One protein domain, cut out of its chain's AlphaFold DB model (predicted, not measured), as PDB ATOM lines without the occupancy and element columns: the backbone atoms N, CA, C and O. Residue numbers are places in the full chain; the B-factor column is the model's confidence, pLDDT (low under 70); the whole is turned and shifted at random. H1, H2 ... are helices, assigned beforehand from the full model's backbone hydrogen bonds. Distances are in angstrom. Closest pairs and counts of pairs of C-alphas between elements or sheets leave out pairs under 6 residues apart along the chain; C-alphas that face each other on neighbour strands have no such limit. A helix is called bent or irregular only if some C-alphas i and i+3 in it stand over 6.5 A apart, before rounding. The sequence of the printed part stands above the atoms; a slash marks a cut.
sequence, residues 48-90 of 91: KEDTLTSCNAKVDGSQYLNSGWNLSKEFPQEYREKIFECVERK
ATOM      1  N   LYS A  48      11.174 -10.902 -25.422       91.44
ATOM      2  CA  LYS A  48      10.212 -11.677 -26.205       91.44
ATOM      3  C   LYS A  48      10.940 -12.571 -27.215       91.44
ATOM      4  O   LYS A  48      11.943 -12.168 -27.807       91.44
ATOM      5  N   GLU A  49      10.425 -13.779 -27.415       92.75
ATOM      6  CA  GLU A  49      10.985 -14.774 -28.339       92.75
ATOM      7  C   GLU A  49      11.065 -14.264 -29.788       92.75
ATOM      8  O   GLU A  49      12.083 -14.447 -30.457       92.75
ATOM      9  N   ASP A  50      10.039 -13.550 -30.253       93.44
ATOM     10  CA  ASP A  50       9.995 -12.927 -31.582       93.44
ATOM     11  C   ASP A  50      11.084 -11.858 -31.757       93.44
ATOM     12  O   ASP A  50      11.729 -11.774 -32.804       93.44
ATOM     13  N   THR A  51      11.352 -11.066 -30.716       93.44
ATOM     14  CA  THR A  51      12.455 -10.100 -30.711       93.44
ATOM     15  C   THR A  51      13.803 -10.808 -30.822       93.44
ATOM     16  O   THR A  51      14.637 -10.394 -31.631       93.44
ATOM     17  N   LEU A  52      14.015 -11.887 -30.058       93.12
ATOM     18  CA  LEU A  52      15.278 -12.626 -30.058       93.12
ATOM     19  C   LEU A  52      15.554 -13.293 -31.415       93.12
ATOM     20  O   LEU A  52      16.634 -13.112 -31.977       93.12
ATOM     21  N   THR A  53      14.579 -14.015 -31.963       94.31
ATOM     22  CA  THR A  53      14.688 -14.711 -33.261       94.31
ATOM     23  C   THR A  53      14.807 -13.725 -34.428       94.31
ATOM     24  O   THR A  53      15.665 -13.879 -35.299       94.31
ATOM     25  N   SER A  54      14.066 -12.609 -34.396       94.44
ATOM     26  CA  SER A  54      14.215 -11.515 -35.370       94.44
ATOM     27  C   SER A  54      15.617 -10.898 -35.355       94.44
ATOM     28  O   SER A  54      16.118 -10.486 -36.401       94.44
ATOM     29  N   CYS A  55      16.247 -10.800 -34.182       94.31
ATOM     30  CA  CYS A  55      17.616 -10.314 -34.056       94.31
ATOM     31  C   CYS A  55      18.649 -11.356 -34.485       94.31
ATOM     32  O   CYS A  55      19.597 -10.998 -35.179       94.31
ATOM     33  N   ASN A  56      18.436 -12.634 -34.166       94.75
ATOM     34  CA  ASN A  56      19.263 -13.741 -34.648       94.75
ATOM     35  C   ASN A  56      19.377 -13.733 -36.179       94.75
ATOM     36  O   ASN A  56      20.480 -13.725 -36.714       94.75
ATOM     37  N   ALA A  57      18.246 -13.606 -36.879       93.50
ATOM     38  CA  ALA A  57      18.184 -13.575 -38.341       93.50
ATOM     39  C   ALA A  57      18.936 -12.396 -38.996       93.50
ATOM     40  O   ALA A  57      19.083 -12.369 -40.216       93.50
ATOM     41  N   LYS A  58      19.396 -11.406 -38.216       92.56
ATOM     42  CA  LYS A  58      20.152 -10.238 -38.704       92.56
ATOM     43  C   LYS A  58      21.657 -10.339 -38.473       92.56
ATOM     44  O   LYS A  58      22.392  -9.513 -39.012       92.56
ATOM     45  N   VAL A  59      22.122 -11.294 -37.671       92.44
ATOM     46  CA  VAL A  59      23.541 -11.427 -37.326       92.44
ATOM     47  C   VAL A  59      24.157 -12.542 -38.161       92.44
ATOM     48  O   VAL A  59      23.734 -13.692 -38.089       92.44
ATOM     49  N   ASP A  60      25.174 -12.213 -38.959       92.19
ATOM     50  CA  ASP A  60      25.898 -13.224 -39.724       92.19
ATOM     51  C   ASP A  60      26.869 -14.002 -38.822       92.19
ATOM     52  O   ASP A  60      27.789 -13.449 -38.216       92.19
ATOM     53  N   GLY A  61      26.638 -15.307 -38.726       91.81
ATOM     54  CA  GLY A  61      27.445 -16.276 -38.001       91.81
ATOM     55  C   GLY A  61      28.372 -17.099 -38.897       91.81
ATOM     56  O   GLY A  61      29.081 -17.972 -38.386       91.81
ATOM     57  N   SER A  62      28.391 -16.847 -40.212       90.81
ATOM     58  CA  SER A  62      29.154 -17.626 -41.196       90.81
ATOM     59  C   SER A  62      30.637 -17.786 -40.834       90.81
ATOM     60  O   SER A  62      31.192 -18.878 -40.972       90.81
ATOM     61  N   GLN A  63      31.262 -16.746 -40.276       91.38
ATOM     62  CA  GLN A  63      32.664 -16.766 -39.848       91.38
ATOM     63  C   GLN A  63      32.969 -17.842 -38.790       91.38
ATOM     64  O   GLN A  63      34.029 -18.471 -38.832       91.38
ATOM     65  N   TYR A  64      32.034 -18.116 -37.877       91.31
ATOM     66  CA  TYR A  64      32.219 -19.134 -36.841       91.31
ATOM     67  C   TYR A  64      32.011 -20.538 -37.414       91.31
ATOM     68  O   TYR A  64      32.783 -21.444 -37.099       91.31
ATOM     69  N   LEU A  65      31.032 -20.710 -38.311       86.38
ATOM     70  CA  LEU A  65      30.809 -21.976 -39.020       86.38
ATOM     71  C   LEU A  65      32.039 -22.367 -39.852       86.38
ATOM     72  O   LEU A  65      32.510 -23.498 -39.765       86.38
ATOM     73  N   ASN A  66      32.616 -21.409 -40.584       87.94
ATOM     74  CA  ASN A  66      33.829 -21.615 -41.382       87.94
ATOM     75  C   ASN A  66      35.060 -21.930 -40.515       87.94
ATOM     76  O   ASN A  66      35.969 -22.623 -40.961       87.94
ATOM     77  N   SER A  67      35.065 -21.470 -39.262       88.62
ATOM     78  CA  SER A  67      36.108 -21.767 -38.269       88.62
ATOM     79  C   SER A  67      35.884 -23.104 -37.539       88.62
ATOM     80  O   SER A  67      36.565 -23.405 -36.556       88.62
ATOM     81  N   GLY A  68      34.907 -23.911 -37.970       87.44
ATOM     82  CA  GLY A  68      34.588 -25.204 -37.362       87.44
ATOM     83  C   GLY A  68      33.923 -25.087 -35.989       87.44
ATOM     84  O   GLY A  68      34.081 -25.969 -35.134       87.44
ATOM     85  N   TRP A  69      33.233 -23.979 -35.712       92.81
ATOM     86  CA  TRP A  69      32.377 -23.879 -34.536       92.81
ATOM     87  C   TRP A  69      31.180 -24.837 -34.655       92.81
ATOM     88  O   TRP A  69      30.660 -25.058 -35.746       92.81
ATOM     89  N   ASN A  70      30.741 -25.413 -33.534       90.00
ATOM     90  CA  ASN A  70      29.577 -26.294 -33.480       90.00
ATOM     91  C   ASN A  70      28.835 -26.145 -32.139       90.00
ATOM     92  O   ASN A  70      29.320 -25.505 -31.206       90.00
ATOM     93  N   LEU A  71      27.681 -26.805 -32.019       85.56
ATOM     94  CA  LEU A  71      26.850 -26.761 -30.815       85.56
ATOM     95  C   LEU A  71      27.521 -27.363 -29.564       85.56
ATOM     96  O   LEU A  71      27.096 -27.064 -28.457       85.56
ATOM     97  N   SER A  72      28.570 -28.181 -29.643       85.94
ATOM     98  CA  SER A  72      29.228 -28.630 -28.404       85.94
ATOM     99  C   SER A  72      30.132 -27.552 -27.794       85.94
ATOM    100  O   SER A  72      30.554 -27.692 -26.650       85.94
ATOM    101  N   LYS A  73      30.448 -26.487 -28.543       86.81
ATOM    102  CA  LYS A  73      31.318 -25.395 -28.098       86.81
ATOM    103  C   LYS A  73      30.543 -24.299 -27.365       86.81
ATOM    104  O   LYS A  73      29.319 -24.152 -27.484       86.81
ATOM    105  N   GLU A  74      31.297 -23.498 -26.617       88.44
ATOM    106  CA  GLU A  74      30.789 -22.284 -25.988       88.44
ATOM    107  C   GLU A  74      30.201 -21.328 -27.025       88.44
ATOM    108  O   GLU A  74      30.656 -21.244 -28.168       88.44
ATOM    109  N   PHE A  75      29.150 -20.619 -26.621       87.69
ATOM    110  CA  PHE A  75      28.452 -19.688 -27.496       87.69
ATOM    111  C   PHE A  75      29.327 -18.442 -27.728       87.69
ATOM    112  O   PHE A  75      29.624 -17.770 -26.738       87.69
ATOM    113  N   PRO A  76      29.741 -18.114 -28.973       91.56
ATOM    114  CA  PRO A  76      30.712 -17.052 -29.215       91.56
ATOM    115  C   PRO A  76      30.232 -15.716 -28.654       91.56
ATOM    116  O   PRO A  76      29.136 -15.256 -28.983       91.56
ATOM    117  N   GLN A  77      31.062 -15.103 -27.810       91.25
ATOM    118  CA  GLN A  77      30.713 -13.883 -27.086       91.25
ATOM    119  C   GLN A  77      30.336 -12.742 -28.038       91.25
ATOM    120  O   GLN A  77      29.275 -12.156 -27.885       91.25
ATOM    121  N   GLU A  78      31.139 -12.492 -29.070       92.25
ATOM    122  CA  GLU A  78      30.883 -11.412 -30.032       92.25
ATOM    123  C   GLU A  78      29.562 -11.615 -30.805       92.25
ATOM    124  O   GLU A  78      28.810 -10.668 -31.036       92.25
ATOM    125  N   TYR A  79      29.229 -12.857 -31.180       92.56
ATOM    126  CA  TYR A  79      27.944 -13.159 -31.823       92.56
ATOM    127  C   TYR A  79      26.774 -12.910 -30.865       92.56
ATOM    128  O   TYR A  79      25.768 -12.308 -31.239       92.56
ATOM    129  N   ARG A  80      26.929 -13.348 -29.609       91.38
ATOM    130  CA  ARG A  80      25.961 -13.118 -28.536       91.38
ATOM    131  C   ARG A  80      25.729 -11.617 -28.331       91.38
ATOM    132  O   ARG A  80      24.580 -11.190 -28.332       91.38
ATOM    133  N   GLU A  81      26.790 -10.827 -28.199       93.56
ATOM    134  CA  GLU A  81      26.726  -9.371 -28.009       93.56
ATOM    135  C   GLU A  81      25.961  -8.679 -29.141       93.56
ATOM    136  O   GLU A  81      25.052  -7.904 -28.864       93.56
ATOM    137  N   LYS A  82      26.220  -9.035 -30.407       94.12
ATOM    138  CA  LYS A  82      25.487  -8.478 -31.563       94.12
ATOM    139  C   LYS A  82      23.984  -8.773 -31.524       94.12
ATOM    140  O   LYS A  82      23.177  -7.918 -31.899       94.12
ATOM    141  N   ILE A  83      23.589  -9.967 -31.071       93.38
ATOM    142  CA  ILE A  83      22.169 -10.299 -30.881       93.38
ATOM    143  C   ILE A  83      21.565  -9.410 -29.795       93.38
ATOM    144  O   ILE A  83      20.517  -8.809 -30.028       93.38
ATOM    145  N   PHE A  84      22.210  -9.292 -28.631       91.69
ATOM    146  CA  PHE A  84      21.667  -8.501 -27.523       91.69
ATOM    147  C   PHE A  84      21.657  -6.999 -27.812       91.69
ATOM    148  O   PHE A  84      20.669  -6.349 -27.502       91.69
ATOM    149  N   GLU A  85      22.646  -6.464 -28.524       94.12
ATOM    150  CA  GLU A  85      22.628  -5.080 -29.012       94.12
ATOM    151  C   GLU A  85      21.433  -4.831 -29.959       94.12
ATOM    152  O   GLU A  85      20.820  -3.762 -29.976       94.12
ATOM    153  N   CYS A  86      21.061  -5.819 -30.782       93.50
ATOM    154  CA  CYS A  86      19.836  -5.743 -31.580       93.50
ATOM    155  C   CYS A  86      18.568  -5.770 -30.711       93.50
ATOM    156  O   CYS A  86      17.633  -5.024 -31.002       93.50
ATOM    157  N   VAL A  87      18.534  -6.604 -29.667       92.25
ATOM    158  CA  VAL A  87      17.402  -6.694 -28.733       92.25
ATOM    159  C   VAL A  87      17.225  -5.378 -27.972       92.25
ATOM    160  O   VAL A  87      16.123  -4.836 -27.960       92.25
ATOM    161  N   GLU A  88      18.298  -4.821 -27.411       90.06
ATOM    162  CA  GLU A  88      18.284  -3.553 -26.668       90.06
ATOM    163  C   GLU A  88      17.762  -2.394 -27.519       90.06
ATOM    164  O   GLU A  88      16.935  -1.620 -27.061       90.06
ATOM    165  N   ARG A  89      18.143  -2.316 -28.801       88.12
ATOM    166  CA  ARG A  89      17.614  -1.295 -29.728       88.12
ATOM    167  C   ARG A  89      16.111  -1.403 -30.009       88.12
ATOM    168  O   ARG A  89      15.543  -0.482 -30.592       88.12
ATOM    169  N   LYS A  90      15.492  -2.542 -29.700       79.38
ATOM    170  CA  LYS A  90      14.068  -2.819 -29.942       79.38
ATOM    171  C   LYS A  90      13.210  -2.753 -28.677       79.38
ATOM    172  O   LYS A  90      11.992  -2.894 -28.802       79.38
TER     173      LYS A  90
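This is residues 48 to 90 of the 91 residues of an uncharacterized protein of Helicobacter pylori (UniProt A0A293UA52). The backbone makes a long, narrow loop: it leaves H1 at one end, runs out to the short H2 at the other end, turns round through residues 67 to 76, and comes back along H3, the longest helix, to pack on H1 at a steep tilt. H2 touches no other helix, and residues 70 to 75 stick out from the rest. The printed part has 43 residues with three named helices, in the order H1, H2, H3, and no named strand; the class is all helix, and helices hold 25 of the 43 residues. The whole is only just compact, close to loose, with a radius of gyration of the C-alphas of 11.0 A, and its outline is elongated, with spans of 31 by 17 by 15 A.

The printed part begins at Lys 48, and H1 follows, residues 49 to 56, with C-alpha 49 at (10.985, -14.774, -28.339); it measures 10.5 A from first to last C-alpha. After residues 57 to 61 comes H2, residues 62 to 66, with C-alpha 62 at (29.154, -17.626, -41.196). Residues 67 to 76 lie between H2 and H3. H3, residues 77 to 88, is 16.2 A long from first to last C-alpha and ends with C-alpha 88 at (18.284, -3.553, -26.668). None of the three helices is bent or irregular.

H1 and H3 touch, with 8 pairs of C-alphas within 8 A. Their closest C-alphas are those of Cys 55 and Ile 83, 5.6 A apart. H3 touches H1 with residues 83 to 87 alone. Their lines stand at a steep tilt of 51 degrees, the two helices run opposite ways, and their centres are 10.8 A apart. H1 and H2 are apart, and H2 and H3 are apart. Residues 70 to 75, before H3, stand free, with no C-alpha 8 or more residues away along the chain within 10 A. In H1, H2 and H3 every pair of backbone O i and N i+4 is within hydrogen-bond range.

The two C-alphas farthest apart are those of Gly 68 and Lys 90, at 31.3 A. The C-alphas of Lys 48 and Lys 90, the first and last printed residues, are 10.4 A apart. The printed part has no cut. The link from H1 to H2, 5 residues, is tight; the link from H2 to H3, 10 residues, is short; neither is long. The mean pLDDT of the printed part is 91.0, and no printed residue is under 70 in this predicted model.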